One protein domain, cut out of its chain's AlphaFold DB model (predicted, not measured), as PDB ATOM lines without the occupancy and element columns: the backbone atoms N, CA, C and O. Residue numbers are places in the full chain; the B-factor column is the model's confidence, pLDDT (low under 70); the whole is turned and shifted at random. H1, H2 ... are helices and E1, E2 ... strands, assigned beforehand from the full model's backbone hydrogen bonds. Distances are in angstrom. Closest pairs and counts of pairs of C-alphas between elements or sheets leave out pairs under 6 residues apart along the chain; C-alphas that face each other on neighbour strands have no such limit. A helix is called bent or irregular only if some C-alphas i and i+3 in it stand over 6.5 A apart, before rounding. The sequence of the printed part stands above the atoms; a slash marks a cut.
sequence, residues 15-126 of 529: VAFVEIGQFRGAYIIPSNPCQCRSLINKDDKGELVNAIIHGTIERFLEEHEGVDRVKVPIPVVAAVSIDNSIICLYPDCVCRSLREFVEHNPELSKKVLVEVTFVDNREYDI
ATOM      1  N   VAL A  15     362.328 269.068 141.582       69.44
ATOM      2  CA  VAL A  15     362.220 268.727 143.005       69.44
ATOM      3  C   VAL A  15     363.557 268.175 143.484       69.44
ATOM      4  O   VAL A  15     364.042 267.167 142.971       69.44
ATOM      5  N   ALA A  16     364.143 268.818 144.491       82.69
ATOM      6  CA  ALA A  16     365.418 268.428 145.076       82.69
ATOM      7  C   ALA A  16     365.326 268.319 146.601       82.69
ATOM      8  O   ALA A  16     364.564 269.029 147.250       82.69
ATOM      9  N   PHE A  17     366.151 267.451 147.189       82.56
ATOM     10  CA  PHE A  17     366.342 267.408 148.638       82.56
ATOM     11  C   PHE A  17     367.494 268.330 149.024       82.56
ATOM     12  O   PHE A  17     368.649 268.057 148.691       82.56
ATOM     13  N   VAL A  18     367.171 269.412 149.722       88.06
ATOM     14  CA  VAL A  18     368.098 270.487 150.072       88.06
ATOM     15  C   VAL A  18     368.405 270.446 151.561       88.06
ATOM     16  O   VAL A  18     367.516 270.265 152.389       88.06
ATOM     17  N   GLU A  19     369.679 270.610 151.901       91.56
ATOM     18  CA  GLU A  19     370.127 270.702 153.288       91.56
ATOM     19  C   GLU A  19     369.589 271.975 153.942       91.56
ATOM     20  O   GLU A  19     369.752 273.066 153.391       91.56
ATOM     21  N   ILE A  20     368.987 271.851 155.131       89.94
ATOM     22  CA  ILE A  20     368.416 273.000 155.846       89.94
ATOM     23  C   ILE A  20     369.479 274.086 156.061       89.94
ATOM     24  O   ILE A  20     369.165 275.265 155.929       89.94
ATOM     25  N   GLY A  21     370.749 273.722 156.273       89.25
ATOM     26  CA  GLY A  21     371.871 274.664 156.372       89.25
ATOM     27  C   GLY A  21     371.975 275.683 155.223       89.25
ATOM     28  O   GLY A  21     372.440 276.805 155.438       89.25
ATOM     29  N   GLN A  22     371.485 275.353 154.022       89.06
ATOM     30  CA  GLN A  22     371.470 276.263 152.868       89.06
ATOM     31  C   GLN A  22     370.450 277.403 153.009       89.06
ATOM     32  O   GLN A  22     370.602 278.448 152.380       89.06
ATOM     33  N   PHE A  23     369.459 277.268 153.896       90.88
ATOM     34  CA  PHE A  23     368.480 278.322 154.170       90.88
ATOM     35  C   PHE A  23     369.059 279.499 154.966       90.88
ATOM     36  O   PHE A  23     368.414 280.542 155.054       90.88
ATOM     37  N   ARG A  24     370.293 279.394 155.488       88.12
ATOM     38  CA  ARG A  24     370.982 280.511 156.159       88.12
ATOM     39  C   ARG A  24     371.094 281.750 155.269       88.12
ATOM     40  O   ARG A  24     370.938 282.865 155.754       88.12
ATOM     41  N   GLY A  25     371.388 281.538 153.986       84.38
ATOM     42  CA  GLY A  25     371.495 282.587 152.971       84.38
ATOM     43  C   GLY A  25     370.212 282.788 152.166       84.38
ATOM     44  O   GLY A  25     370.237 283.518 151.182       84.38
ATOM     45  N   ALA A  26     369.104 282.134 152.535       89.06
ATOM     46  CA  ALA A  26     367.890 282.205 151.737       89.06
ATOM     47  C   ALA A  26     367.278 283.610 151.763       89.06
ATOM     48  O   ALA A  26     367.057 284.219 152.821       89.06
ATOM     49  N   TYR A  27     366.939 284.091 150.573       90.75
ATOM     50  CA  TYR A  27     366.218 285.328 150.380       90.75
ATOM     51  C   TYR A  27     364.734 285.138 150.684       90.75
ATOM     52  O   TYR A  27     364.070 284.223 150.190       90.75
ATOM     53  N   ILE A  28     364.200 286.066 151.475       86.44
ATOM     54  CA  ILE A  28     362.767 286.200 151.716       86.44
ATOM     55  C   ILE A  28     362.269 287.375 150.889       86.44
ATOM     56  O   ILE A  28     362.754 288.494 151.047       86.44
ATOM     57  N   ILE A  29     361.283 287.123 150.030       85.69
ATOM     58  CA  ILE A  29     360.702 288.154 149.170       85.69
ATOM     59  C   ILE A  29     360.079 289.259 150.042       85.69
ATOM     60  O   ILE A  29     359.177 288.979 150.843       85.69
ATOM     61  N   PRO A  30     360.499 290.529 149.889       78.25
ATOM     62  CA  PRO A  30     359.858 291.646 150.570       78.25
ATOM     63  C   PRO A  30     358.364 291.688 150.240       78.25
ATOM     64  O   PRO A  30     357.984 291.647 149.067       78.25
ATOM     65  N   SER A  31     357.510 291.795 151.259       73.50
ATOM     66  CA  SER A  31     356.046 291.751 151.101       73.50
ATOM     67  C   SER A  31     355.548 290.490 150.379       73.50
ATOM     68  O   SER A  31     354.658 290.577 149.537       73.50
ATOM     69  N   ASN A  32     356.121 289.319 150.695       74.00
ATOM     70  CA  ASN A  32     355.692 288.040 150.122       74.00
ATOM     71  C   ASN A  32     354.159 287.849 150.277       74.00
ATOM     72  O   ASN A  32     353.650 287.935 151.401       74.00
ATOM     73  N   PRO A  33     353.404 287.592 149.192       65.19
ATOM     74  CA  PRO A  33     351.958 287.370 149.259       65.19
ATOM     75  C   PRO A  33     351.571 286.099 150.031       65.19
ATOM     76  O   PRO A  33     350.465 286.024 150.559       65.19
ATOM     77  N   CYS A  34     352.491 285.141 150.170       66.94
ATOM     78  CA  CYS A  34     352.341 283.897 150.932       66.94
ATOM     79  C   CYS A  34     352.557 284.050 152.440       66.94
ATOM     80  O   CYS A  34     352.827 283.054 153.115       66.94
ATOM     81  N   GLN A  35     352.516 285.269 152.987       66.75
ATOM     82  CA  GLN A  35     352.613 285.463 154.434       66.75
ATOM     83  C   GLN A  35     351.556 284.596 155.122       66.75
ATOM     84  O   GLN A  35     350.361 284.763 154.875       66.75
ATOM     85  N   CYS A  36     351.982 283.696 156.008       61.88
ATOM     86  CA  CYS A  36     351.099 282.770 156.716       61.88
ATOM     87  C   CYS A  36     350.284 283.475 157.813       61.88
ATOM     88  O   CYS A  36     350.300 283.079 158.973       61.88
ATOM     89  N   ARG A  37     349.558 284.542 157.460       55.44
ATOM     90  CA  ARG A  37     348.763 285.372 158.377       55.44
ATOM     91  C   ARG A  37     347.668 284.582 159.099       55.44
ATOM     92  O   ARG A  37     347.189 285.035 160.126       55.44
ATOM     93  N   SER A  38     347.258 283.434 158.559       44.94
ATOM     94  CA  SER A  38     346.302 282.510 159.181       44.94
ATOM     95  C   SER A  38     346.919 281.617 160.264       44.94
ATOM     96  O   SER A  38     346.179 281.098 161.091       44.94
ATOM     97  N   LEU A  39     348.244 281.433 160.259       44.34
ATOM     98  CA  LEU A  39     348.995 280.610 161.219       44.34
ATOM     99  C   LEU A  39     349.770 281.457 162.242       44.34
ATOM    100  O   LEU A  39     350.381 280.920 163.161       44.34
ATOM    101  N   ILE A  40     349.752 282.779 162.070       45.81
ATOM    102  CA  ILE A  40     350.379 283.779 162.931       45.81
ATOM    103  C   ILE A  40     349.227 284.501 163.640       45.81
ATOM    104  O   ILE A  40     348.514 285.290 163.017       45.81
ATOM    105  N   ASN A  41     348.995 284.211 164.924       43.62
ATOM    106  CA  ASN A  41     348.072 285.017 165.728       43.62
ATOM    107  C   ASN A  41     348.631 286.445 165.844       43.62
ATOM    108  O   ASN A  41     349.839 286.646 165.816       43.62
ATOM    109  N   LYS A  42     347.770 287.463 165.985       45.03
ATOM    110  CA  LYS A  42     348.214 288.875 166.062       45.03
ATOM    111  C   LYS A  42     349.253 289.143 167.164       45.03
ATOM    112  O   LYS A  42     350.027 290.084 167.025       45.03
ATOM    113  N   ASP A  43     349.276 288.299 168.190       50.28
ATOM    114  CA  ASP A  43     350.169 288.395 169.346       50.28
ATOM    115  C   ASP A  43     351.355 287.418 169.275       50.28
ATOM    116  O   ASP A  43     352.258 287.473 170.103       50.28
ATOM    117  N   ASP A  44     351.368 286.540 168.274       50.31
ATOM    118  CA  ASP A  44     352.225 285.370 168.206       50.31
ATOM    119  C   ASP A  44     353.038 285.458 166.911       50.31
ATOM    120  O   ASP A  44     352.512 285.236 165.821       50.31
ATOM    121  N   LYS A  45     354.305 285.875 167.008       55.25
ATOM    122  CA  LYS A  45     355.190 286.265 165.887       55.25
ATOM    123  C   LYS A  45     355.584 285.103 164.952       55.25
ATOM    124  O   LYS A  45     356.616 285.172 164.293       55.25
ATOM    125  N   GLY A  46     354.768 284.057 164.865       55.62
ATOM    126  CA  GLY A  46     355.058 282.812 164.166       55.62
ATOM    127  C   GLY A  46     355.583 281.707 165.081       55.62
ATOM    128  O   GLY A  46     356.084 280.715 164.554       55.62
ATOM    129  N   GLU A  47     355.445 281.825 166.411       60.69
ATOM    130  CA  GLU A  47     355.970 280.825 167.354       60.69
ATOM    131  C   GLU A  47     355.312 279.459 167.142       60.69
ATOM    132  O   GLU A  47     355.996 278.443 167.189       60.69
ATOM    133  N   LEU A  48     354.020 279.421 166.797       57.47
ATOM    134  CA  LEU A  48     353.328 278.173 166.460       57.47
ATOM    135  C   LEU A  48     353.930 277.464 165.236       57.47
ATOM    136  O   LEU A  48     354.135 276.253 165.262       57.47
ATOM    137  N   VAL A  49     354.222 278.201 164.158       62.25
ATOM    138  CA  VAL A  49     354.842 277.615 162.954       62.25
ATOM    139  C   VAL A  49     356.249 277.128 163.282       62.25
ATOM    140  O   VAL A  49     356.614 276.026 162.881       62.25
ATOM    141  N   ASN A  50     357.004 277.899 164.066       66.88
ATOM    142  CA  ASN A  50     358.320 277.492 164.541       66.88
ATOM    143  C   ASN A  50     358.272 276.222 165.379       66.88
ATOM    144  O   ASN A  50     358.999 275.285 165.076       66.88
ATOM    145  N   ALA A  51     357.375 276.143 166.358       64.06
ATOM    146  CA  ALA A  51     357.211 274.958 167.189       64.06
ATOM    147  C   ALA A  51     356.869 273.714 166.352       64.06
ATOM    148  O   ALA A  51     357.424 272.643 166.586       64.06
ATOM    149  N   ILE A  52     356.002 273.854 165.342       60.12
ATOM    150  CA  ILE A  52     355.642 272.748 164.444       60.12
ATOM    151  C   ILE A  52     356.842 272.322 163.594       60.12
ATOM    152  O   ILE A  52     357.145 271.133 163.525       60.12
ATOM    153  N   ILE A  53     357.521 273.264 162.937       72.81
ATOM    154  CA  ILE A  53     358.630 272.955 162.025       72.81
ATOM    155  C   ILE A  53     359.837 272.419 162.796       72.81
ATOM    156  O   ILE A  53     360.354 271.359 162.447       72.81
ATOM    157  N   HIS A  54     360.254 273.100 163.865       78.81
ATOM    158  CA  HIS A  54     361.396 272.703 164.693       78.81
ATOM    159  C   HIS A  54     361.108 271.368 165.379       78.81
ATOM    160  O   HIS A  54     361.902 270.444 165.240       78.81
ATOM    161  N   GLY A  55     359.926 271.208 165.986       67.69
ATOM    162  CA  GLY A  55     359.524 269.951 166.620       67.69
ATOM    163  C   GLY A  55     359.403 268.784 165.634       67.69
ATOM    164  O   GLY A  55     359.732 267.651 165.976       67.69
ATOM    165  N   THR A  56     358.993 269.036 164.385       68.00
ATOM    166  CA  THR A  56     359.007 268.003 163.334       68.00
ATOM    167  C   THR A  56     360.438 267.591 162.994       68.00
ATOM    168  O   THR A  56     360.721 266.401 162.892       68.00
ATOM    169  N   ILE A  57     361.355 268.548 162.841       74.38
ATOM    170  CA  ILE A  57     362.764 268.261 162.545       74.38
ATOM    171  C   ILE A  57     363.416 267.477 163.690       74.38
ATOM    172  O   ILE A  57     364.044 266.450 163.440       74.38
ATOM    173  N   GLU A  58     363.243 267.935 164.931       81.12
ATOM    174  CA  GLU A  58     363.791 267.298 166.133       81.12
ATOM    175  C   GLU A  58     363.287 265.864 166.279       81.12
ATOM    176  O   GLU A  58     364.091 264.940 166.376       81.12
ATOM    177  N   ARG A  59     361.971 265.653 166.160       72.44
ATOM    178  CA  ARG A  59     361.378 264.314 166.206       72.44
ATOM    179  C   ARG A  59     361.974 263.380 165.152       72.44
ATOM    180  O   ARG A  59     362.265 262.226 165.447       72.44
ATOM    181  N   PHE A  60     362.150 263.852 163.918       75.25
ATOM    182  CA  PHE A  60     362.724 263.023 162.854       75.25
ATOM    183  C   PHE A  60     364.204 262.710 163.094       75.25
ATOM    184  O   PHE A  60     364.646 261.611 162.757       75.25
ATOM    185  N   LEU A  61     364.960 263.645 163.675       79.88
ATOM    186  CA  LEU A  61     366.348 263.425 164.084       79.88
ATOM    187  C   LEU A  61     366.456 262.395 165.218       79.88
ATOM    188  O   LEU A  61     367.360 261.564 165.173       79.88
ATOM    189  N   GLU A  62     365.537 262.420 166.187       83.75
ATOM    190  CA  GLU A  62     365.451 261.430 167.270       83.75
ATOM    191  C   GLU A  62     365.064 260.039 166.745       83.75
ATOM    192  O   GLU A  62     365.717 259.048 167.061       83.75
ATOM    193  N   GLU A  63     364.035 259.953 165.895       76.12
ATOM    194  CA  GLU A  63     363.576 258.682 165.309       76.12
ATOM    195  C   GLU A  63     364.648 258.010 164.428       76.12
ATOM    196  O   GLU A  63     364.637 256.789 164.264       76.12
ATOM    197  N   HIS A  64     365.581 258.792 163.873       76.19
ATOM    198  CA  HIS A  64     366.649 258.327 162.980       76.19
ATOM    199  C   HIS A  64     368.046 258.575 163.570       76.19
ATOM    200  O   HIS A  64     369.000 258.876 162.842       76.19
ATOM    201  N   GLU A  65     368.177 258.455 164.894       78.75
ATOM    202  CA  GLU A  65     369.444 258.652 165.592       78.75
ATOM    203  C   GLU A  65     370.551 257.742 165.018       78.75
ATOM    204  O   GLU A  65     370.371 256.543 164.801       78.75
ATOM    205  N   GLY A  66     371.719 258.330 164.737       74.00
ATOM    206  CA  GLY A  66     372.866 257.633 164.139       74.00
ATOM    207  C   GLY A  66     372.922 257.646 162.606       74.00
ATOM    208  O   GLY A  66     373.904 257.166 162.044       74.00
ATOM    209  N   VAL A  67     371.927 258.220 161.920       78.06
ATOM    210  CA  VAL A  67     371.957 258.421 160.462       78.06
ATOM    211  C   VAL A  67     372.654 259.744 160.105       78.06
ATOM    212  O   VAL A  67     372.403 260.782 160.717       78.06
ATOM    213  N   ASP A  68     373.509 259.726 159.074       79.69
ATOM    214  CA  ASP A  68     374.271 260.906 158.627       79.69
ATOM    215  C   ASP A  68     373.383 262.033 158.073       79.69
ATOM    216  O   ASP A  68     373.703 263.214 158.229       79.69
ATOM    217  N   ARG A  69     372.275 261.677 157.402       85.38
ATOM    218  CA  ARG A  69     371.290 262.615 156.843       85.38
ATOM    219  C   ARG A  69     369.858 262.104 156.983       85.38
ATOM    220  O   ARG A  69     369.553 260.995 156.553       85.38
ATOM    221  N   VAL A  70     368.970 262.952 157.486       81.50
ATOM    222  CA  VAL A  70     367.550 262.670 157.712       81.50
ATOM    223  C   VAL A  70     366.704 263.511 156.764       81.50
ATOM    224  O   VAL A  70     366.873 264.726 156.679       81.50
ATOM    225  N   LYS A  71     365.790 262.867 156.033       80.50
ATOM    226  CA  LYS A  71     364.814 263.558 155.183       80.50
ATOM    227  C   LYS A  71     363.566 263.863 155.996       80.50
ATOM    228  O   LYS A  71     362.998 262.953 156.592       80.50
ATOM    229  N   VAL A  72     363.132 265.116 155.977       71.06
ATOM    230  CA  VAL A  72     361.963 265.581 156.726       71.06
ATOM    231  C   VAL A  72     360.901 266.054 155.730       71.06
ATOM    232  O   VAL A  72     361.242 266.771 154.785       71.06
ATOM    233  N   PRO A  73     359.624 265.657 155.895       66.00
ATOM    234  CA  PRO A  73     358.554 265.949 154.942       66.00
ATOM    235  C   PRO A  73     358.043 267.391 155.086       66.00
ATOM    236  O   PRO A  73     356.880 267.632 155.403       66.00
ATOM    237  N   ILE A  74     358.928 268.361 154.873       68.88
ATOM    238  CA  ILE A  74     358.614 269.790 154.858       68.88
ATOM    239  C   ILE A  74     358.779 270.271 153.412       68.88
ATOM    240  O   ILE A  74     359.917 270.400 152.957       68.88
ATOM    241  N   PRO A  75     357.676 270.504 152.677       67.31
ATOM    242  CA  PRO A  75     357.747 270.977 151.304       67.31
ATOM    243  C   PRO A  75     357.945 272.493 151.258       67.31
ATOM    244  O   PRO A  75     357.243 273.260 151.923       67.31
ATOM    245  N   VAL A  76     358.879 272.926 150.418       77.06
ATOM    246  CA  VAL A  76     359.145 274.332 150.114       77.06
ATOM    247  C   VAL A  76     359.134 274.527 148.606       77.06
ATOM    248  O   VAL A  76     359.642 273.707 147.852       77.06
ATOM    249  N   VAL A  77     358.581 275.640 148.153       80.12
ATOM    250  CA  VAL A  77     358.653 276.107 146.772       80.12
ATOM    251  C   VAL A  77     359.587 277.309 146.724       80.12
ATOM    252  O   VAL A  77     359.432 278.256 147.506       80.12
ATOM    253  N   ALA A  78     360.549 277.278 145.809       88.62
ATOM    254  CA  ALA A  78     361.603 278.275 145.708       88.62
ATOM    255  C   ALA A  78     361.962 278.620 144.254       88.62
ATOM    256  O   ALA A  78     361.595 277.923 143.310       88.62
ATOM    257  N   ALA A  79     362.690 279.717 144.092       90.94
ATOM    258  CA  ALA A  79     363.437 280.067 142.890       90.94
ATOM    259  C   ALA A  79     364.932 280.157 143.231       90.94
ATOM    260  O   ALA A  79     365.313 280.096 144.404       90.94
ATOM    261  N   VAL A  80     365.771 280.296 142.209       91.12
ATOM    262  CA  VAL A  80     367.223 280.442 142.361       91.12
ATOM    263  C   VAL A  80     367.593 281.900 142.108       91.12
ATOM    264  O   VAL A  80     367.120 282.496 141.139       91.12
ATOM    265  N   SER A  81     368.391 282.508 142.981       92.00
ATOM    266  CA  SER A  81     368.953 283.838 142.720       92.00
ATOM    267  C   SER A  81     370.219 283.763 141.866       92.00
ATOM    268  O   SER A  81     370.859 282.721 141.777       92.00
ATOM    269  N   ILE A  82     370.620 284.892 141.281       91.88
ATOM    270  CA  ILE A  82     371.866 285.033 140.500       91.88
ATOM    271  C   ILE A  82     373.151 284.652 141.263       91.88
ATOM    272  O   ILE A  82     374.181 284.379 140.655       91.88
ATOM    273  N   ASP A  83     373.121 284.643 142.597       88.44
ATOM    274  CA  ASP A  83     374.221 284.196 143.462       88.44
ATOM    275  C   ASP A  83     374.085 282.717 143.889       88.44
ATOM    276  O   ASP A  83     374.821 282.255 144.759       88.44
ATOM    277  N   ASN A  84     373.161 281.970 143.273       86.44
ATOM    278  CA  ASN A  84     372.777 280.591 143.595       86.44
ATOM    279  C   ASN A  84     372.166 280.385 144.991       86.44
ATOM    280  O   ASN A  84     372.039 279.244 145.447       86.44
ATOM    281  N   SER A  85     371.764 281.457 145.672       90.69
ATOM    282  CA  SER A  85     370.998 281.353 146.912       90.69
ATOM    283  C   SER A  85     369.542 280.938 146.641       90.69
ATOM    284  O   SER A  85     368.996 281.053 145.540       90.69
ATOM    285  N   ILE A  86     368.886 280.414 147.675       92.81
ATOM    286  CA  ILE A  86     367.478 280.008 147.607       92.81
ATOM    287  C   ILE A  86     366.610 281.254 147.774       92.81
ATOM    288  O   ILE A  86     366.723 281.949 148.782       92.81
ATOM    289  N   ILE A  87     365.695 281.516 146.841       93.56
ATOM    290  CA  ILE A  87     364.642 282.520 147.016       93.56
ATOM    291  C   ILE A  87     363.347 281.812 147.391       93.56
ATOM    292  O   ILE A  87     362.754 281.088 146.595       93.56
ATOM    293  N   CYS A  88     362.871 282.054 148.603       89.12
ATOM    294  CA  CYS A  88     361.672 281.412 149.112       89.12
ATOM    295  C   CYS A  88     360.387 282.016 148.541       89.12
ATOM    296  O   CYS A  88     360.096 283.197 148.747       89.12
ATOM    297  N   LEU A  89     359.583 281.172 147.890       84.00
ATOM    298  CA  LEU A  89     358.299 281.552 147.307       84.00
ATOM    299  C   LEU A  89     357.138 281.168 148.227       84.00
ATOM    300  O   LEU A  89     356.338 282.032 148.584       84.00
ATOM    301  N   TYR A  90     357.047 279.898 148.633       78.81
ATOM    302  CA  TYR A  90     355.910 279.373 149.399       78.81
ATOM    303  C   TYR A  90     356.270 278.105 150.202       78.81
ATOM    304  O   TYR A  90     356.958 277.245 149.665       78.81
ATOM    305  N   PRO A  91     355.750 277.915 151.430       71.94
ATOM    306  CA  PRO A  91     355.137 278.924 152.292       71.94
ATOM    307  C   PRO A  91     356.201 279.856 152.898       71.94
ATOM    308  O   PRO A  91     357.233 279.398 153.386       71.94
ATOM    309  N   ASP A  92     355.932 281.166 152.940       80.31
ATOM    310  CA  ASP A  92     356.882 282.165 153.471       80.31
ATOM    311  C   ASP A  92     357.275 281.884 154.934       80.31
ATOM    312  O   ASP A  92     358.448 281.947 155.297       80.31
ATOM    313  N   CYS A  93     356.307 281.513 155.779       75.38
ATOM    314  CA  CYS A  93     356.563 281.229 157.194       75.38
ATOM    315  C   CYS A  93     357.430 279.988 157.421       75.38
ATOM    316  O   CYS A  93     358.251 279.991 158.332       75.38
ATOM    317  N   VAL A  94     357.280 278.950 156.591       79.31
ATOM    318  CA  VAL A  94     358.098 277.733 156.685       79.31
ATOM    319  C   VAL A  94     359.542 278.076 156.352       79.31
ATOM    320  O   VAL A  94     360.441 277.733 157.108       79.31
ATOM    321  N   CYS A  95     359.768 278.845 155.288       86.00
ATOM    322  CA  CYS A  95     361.102 279.318 154.937       86.00
ATOM    323  C   CYS A  95     361.768 280.157 156.032       86.00
ATOM    324  O   CYS A  95     362.947 279.960 156.329       86.00
ATOM    325  N   ARG A  96     361.022 281.075 156.659       85.88
ATOM    326  CA  ARG A  96     361.535 281.839 157.807       85.88
ATOM    327  C   ARG A  96     361.872 280.924 158.979       85.88
ATOM    328  O   ARG A  96     362.946 281.065 159.549       85.88
ATOM    329  N   SER A  97     361.005 279.959 159.268       83.25
ATOM    330  CA  SER A  97     361.207 278.991 160.341       83.25
ATOM    331  C   SER A  97     362.436 278.109 160.125       83.25
ATOM    332  O   SER A  97     363.211 277.891 161.055       83.25
ATOM    333  N   LEU A  98     362.667 277.659 158.887       86.75
ATOM    334  CA  LEU A  98     363.871 276.920 158.504       86.75
ATOM    335  C   LEU A  98     365.123 277.780 158.679       86.75
ATOM    336  O   LEU A  98     366.106 277.308 159.240       86.75
ATOM    337  N   ARG A  99     365.087 279.053 158.263       90.50
ATOM    338  CA  ARG A  99     366.203 279.984 158.476       90.50
ATOM    339  C   ARG A  99     366.496 280.182 159.966       90.50
ATOM    340  O   ARG A  99     367.651 280.081 160.371       90.50
ATOM    341  N   GLU A 100     365.463 280.375 160.781       88.12
ATOM    342  CA  GLU A 100     365.597 280.475 162.239       88.12
ATOM    343  C   GLU A 100     366.134 279.175 162.856       88.12
ATOM    344  O   GLU A 100     366.976 279.229 163.751       88.12
ATOM    345  N   PHE A 101     365.726 278.002 162.361       86.75
ATOM    346  CA  PHE A 101     366.278 276.722 162.810       86.75
ATOM    347  C   PHE A 101     367.785 276.635 162.544       86.75
ATOM    348  O   PHE A 101     368.528 276.191 163.414       86.75
ATOM    349  N   VAL A 102     368.264 277.088 161.380       92.44
ATOM    350  CA  VAL A 102     369.707 277.109 161.069       92.44
ATOM    351  C   VAL A 102     370.477 278.024 162.015       92.44
ATOM    352  O   VAL A 102     371.589 277.691 162.422       92.44
ATOM    353  N   GLU A 103     369.902 279.177 162.354       88.75
ATOM    354  CA  GLU A 103     370.524 280.142 163.263       88.75
ATOM    355  C   GLU A 103     370.682 279.576 164.679       88.75
ATOM    356  O   GLU A 103     371.741 279.743 165.284       88.75
ATOM    357  N   HIS A 104     369.669 278.865 165.184       89.94
ATOM    358  CA  HIS A 104     369.684 278.287 166.531       89.94
ATOM    359  C   HIS A 104     370.406 276.932 166.599       89.94
ATOM    360  O   HIS A 104     371.038 276.624 167.608       89.94
ATOM    361  N   ASN A 105     370.355 276.138 165.524       90.25
ATOM    362  CA  ASN A 105     370.830 274.753 165.482       90.25
ATOM    363  C   ASN A 105     371.744 274.471 164.265       90.25
ATOM    364  O   ASN A 105     371.457 273.577 163.458       90.25
ATOM    365  N   PRO A 106     372.884 275.174 164.110       88.94
ATOM    366  CA  PRO A 106     373.703 275.103 162.898       88.94
ATOM    367  C   PRO A 106     374.266 273.704 162.614       88.94
ATOM    368  O   PRO A 106     374.319 273.291 161.456       88.94
ATOM    369  N   GLU A 107     374.646 272.937 163.638       88.31
ATOM    370  CA  GLU A 107     375.183 271.581 163.443       88.31
ATOM    371  C   GLU A 107     374.101 270.553 163.094       88.31
ATOM    372  O   GLU A 107     374.342 269.666 162.274       88.31
ATOM    373  N   LEU A 108     372.892 270.690 163.651       86.81
ATOM    374  CA  LEU A 108     371.765 269.822 163.299       86.81
ATOM    375  C   LEU A 108     371.250 270.133 161.891       86.81
ATOM    376  O   LEU A 108     370.915 269.217 161.148       86.81
ATOM    377  N   SER A 109     371.272 271.404 161.479       87.94
ATOM    378  CA  SER A 109     370.800 271.831 160.154       87.94
ATOM    379  C   SER A 109     371.529 271.159 158.981       87.94
ATOM    380  O   SER A 109     370.931 270.964 157.923       87.94
ATOM    381  N   LYS A 110     372.788 270.741 159.177       89.12
ATOM    382  CA  LYS A 110     373.593 270.034 158.165       89.12
ATOM    383  C   LYS A 110     373.174 268.578 157.959       89.12
ATOM    384  O   LYS A 110     373.505 267.960 156.950       89.12
ATOM    385  N   LYS A 111     372.470 268.012 158.939       87.94
ATOM    386  CA  LYS A 111     372.002 266.624 158.921       87.94
ATOM    387  C   LYS A 111     370.598 266.492 158.349       87.94
ATOM    388  O   LYS A 111     370.145 265.376 158.140       87.94
ATOM    389  N   VAL A 112     369.899 267.594 158.095       85.50
ATOM    390  CA  VAL A 112     368.482 267.563 157.731       85.50
ATOM    391  C   VAL A 112     368.291 267.999 156.289       85.50
ATOM    392  O   VAL A 112     368.799 269.038 155.873       85.50
ATOM    393  N   LEU A 113     367.535 267.205 155.536       85.25
ATOM    394  CA  LEU A 113     367.158 267.464 154.154       85.25
ATOM    395  C   LEU A 113     365.652 267.728 154.063       85.25
ATOM    396  O   LEU A 113     364.857 266.923 154.550       85.25
ATOM    397  N   VAL A 114     365.266 268.807 153.389       78.06
ATOM    398  CA  VAL A 114     363.870 269.154 153.081       78.06
ATOM    399  C   VAL A 114     363.630 269.118 151.581       78.06
ATOM    400  O   VAL A 114     364.556 269.290 150.789       78.06
ATOM    401  N   GLU A 115     362.391 268.865 151.182       79.06
ATOM    402  CA  GLU A 115     362.013 268.848 149.773       79.06
ATOM    403  C   GLU A 115     361.796 270.283 149.275       79.06
ATOM    404  O   GLU A 115     360.955 271.014 149.798       79.06
ATOM    405  N   VAL A 116     362.552 270.685 148.253       80.62
ATOM    406  CA  VAL A 116     362.453 271.999 147.617       80.62
ATOM    407  C   VAL A 116     362.078 271.831 146.154       80.62
ATOM    408  O   VAL A 116     362.774 271.169 145.386       80.62
ATOM    409  N   THR A 117     360.974 272.458 145.770       79.00
ATOM    410  CA  THR A 117     360.484 272.538 144.399       79.00
ATOM    411  C   THR A 117     360.925 273.862 143.782       79.00
ATOM    412  O   THR A 117     360.430 274.923 144.166       79.00
ATOM    413  N   PHE A 118     361.833 273.805 142.813       80.81
ATOM    414  CA  PHE A 118     362.277 274.953 142.031       80.81
ATOM    415  C   PHE A 118     361.335 275.193 140.852       80.81
ATOM    416  O   PHE A 118     361.070 274.285 140.061       80.81
ATOM    417  N   VAL A 119     360.785 276.406 140.770       67.75
ATOM    418  CA  VAL A 119     359.640 276.721 139.895       67.75
ATOM    419  C   VAL A 119     360.001 276.906 138.423       67.75
ATOM    420  O   VAL A 119     359.146 276.704 137.562       67.75
ATOM    421  N   ASP A 120     361.252 277.248 138.130       72.56
ATOM    422  CA  ASP A 120     361.831 277.288 136.791       72.56
ATOM    423  C   ASP A 120     363.370 277.276 136.861       72.56
ATOM    424  O   ASP A 120     363.963 277.155 137.934       72.56
ATOM    425  N   ASN A 121     364.005 277.370 135.690       72.31
ATOM    426  CA  ASN A 121     365.460 277.392 135.539       72.31
ATOM    427  C   ASN A 121     366.013 278.823 135.427       72.31
ATOM    428  O   ASN A 121     367.128 279.007 134.938       72.31
ATOM    429  N   ARG A 122     365.217 279.845 135.767       81.19
ATOM    430  CA  ARG A 122     365.653 281.235 135.680       81.19
ATOM    431  C   ARG A 122     366.334 281.632 136.983       81.19
ATOM    432  O   ARG A 122     365.833 281.369 138.072       81.19
ATOM    433  N   GLU A 123     367.463 282.310 136.847       89.25
ATOM    434  CA  GLU A 123     368.108 283.002 137.955       89.25
ATOM    435  C   GLU A 123     367.508 284.403 138.093       89.25
ATOM    436  O   GLU A 123     367.312 285.100 137.092       89.25
ATOM    437  N   TYR A 124     367.195 284.799 139.324       88.12
ATOM    438  CA  TYR A 124     366.557 286.080 139.630       88.12
ATOM    439  C   TYR A 124     367.480 287.005 140.419       88.12
ATOM    440  O   TYR A 124     368.135 286.577 141.375       88.12
ATOM    441  N   ASP A 125     367.484 288.291 140.080       90.50
ATOM    442  CA  ASP A 125     368.058 289.318 140.950       90.50
ATOM    443  C   ASP A 125     366.962 289.909 141.845       90.50
ATOM    444  O   ASP A 125     366.022 290.544 141.375       90.50
ATOM    445  N   ILE A 126     367.064 289.713 143.161       85.56
ATOM    446  CA  ILE A 126     366.071 290.245 144.109       85.56
ATOM    447  C   ILE A 126     366.093 291.779 144.211       85.56
ATOM    448  O   ILE A 126     365.136 292.372 144.713       85.56
TER     449      ILE A 126
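This is residues 15 to 126 of the 529 residues of an uncharacterized protein of Vulcanisaeta sp. EB80 (UniProt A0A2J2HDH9). A strongly twisted sheet, with two long bent strands E4 and E2 edged by the short E1 and E3, has helices H2 and H3 over one face and no named helix over the other. H3 crosses E2, H2 runs slantwise to it, and the short H1 stands at the sheet's level. The printed part has 112 residues with four named helices and four named strands, in the order E1 H1 H2 E2 E3 H3 H4 E4; the sheet runs E1 E4 E2 E3 and is mixed, as is the class, helices and strands. The whole is compact, with a radius of gyration of the C-alphas of 13.8 A and spans of 39 by 36 by 21 A.

Begin at edge strand E1, residues 15 to 19, antiparallel to E4, residues 112 to 124; look for N 16 and O 116, 2.9 A apart and within hydrogen-bond range. E4 is parallel to E2, residues 70 to 81, with N 117 and O 76 at 2.8 A. E2 forms an antiparallel hairpin with edge strand E3, residues 86 to 90, where N 79 and O 87 are 2.9 A apart. E2 bends by 92 degrees at residue 73, and E4 by 92 degrees at residue 121. H1, residues 20 to 25, is on the sheet at its level, with a height of 2.4 A. The hub is H3, residues 92 to 104, over E2 at a height of 10.0 A and across the strands, at 70 degrees to E2 on the local plane. H3 touches H1 about perpendicular, at 82 degrees; their closest C-alphas are those of Arg 99 and Phe 23, 5.1 A apart. On the same face, H2, residues 47 to 63, is over E2 at a height of 10.4 A, slantwise at 35 degrees on the local plane. Residues 49 to 54 of H2 touch H3 at a steep tilt of 60 degrees, the same way; the closest C-alphas, of Asn 50 and Ser 97, are 5.3 A apart. H4, residues 106 to 109, is not on the sheet; it only just touches H3, only at the corner, with 3 pairs of C-alphas within 8 A, the closest being Val 102 and Ser 109 at 5.5 A. In H2 and H3 every O i to N i+4 pair is within hydrogen-bond range; in H1 0 of 2 are, beside 2 of 3 O i to N i+3 pairs, and H4 is too short for an i+4 pair.

Find C-alpha 15 at (362.220, 268.727, 143.005), where E1 begins. H2 starts at C-alpha 47, (355.970, 280.825, 167.354), and runs 23.5 A; H3 runs 18.7 A. E2 and E4 each measure 26.0 A, and E4 ends at C-alpha 124, (366.557, 286.080, 139.630).

The C-alphas farthest apart, of Ser 31 and Gly 66, are 40.2 A from each other. The printed part has no cut; the link from H1 to H2 is long, 21 residues. Mean pLDDT of the printed part is 77.9, and residues 33 to 52 are among those under 70.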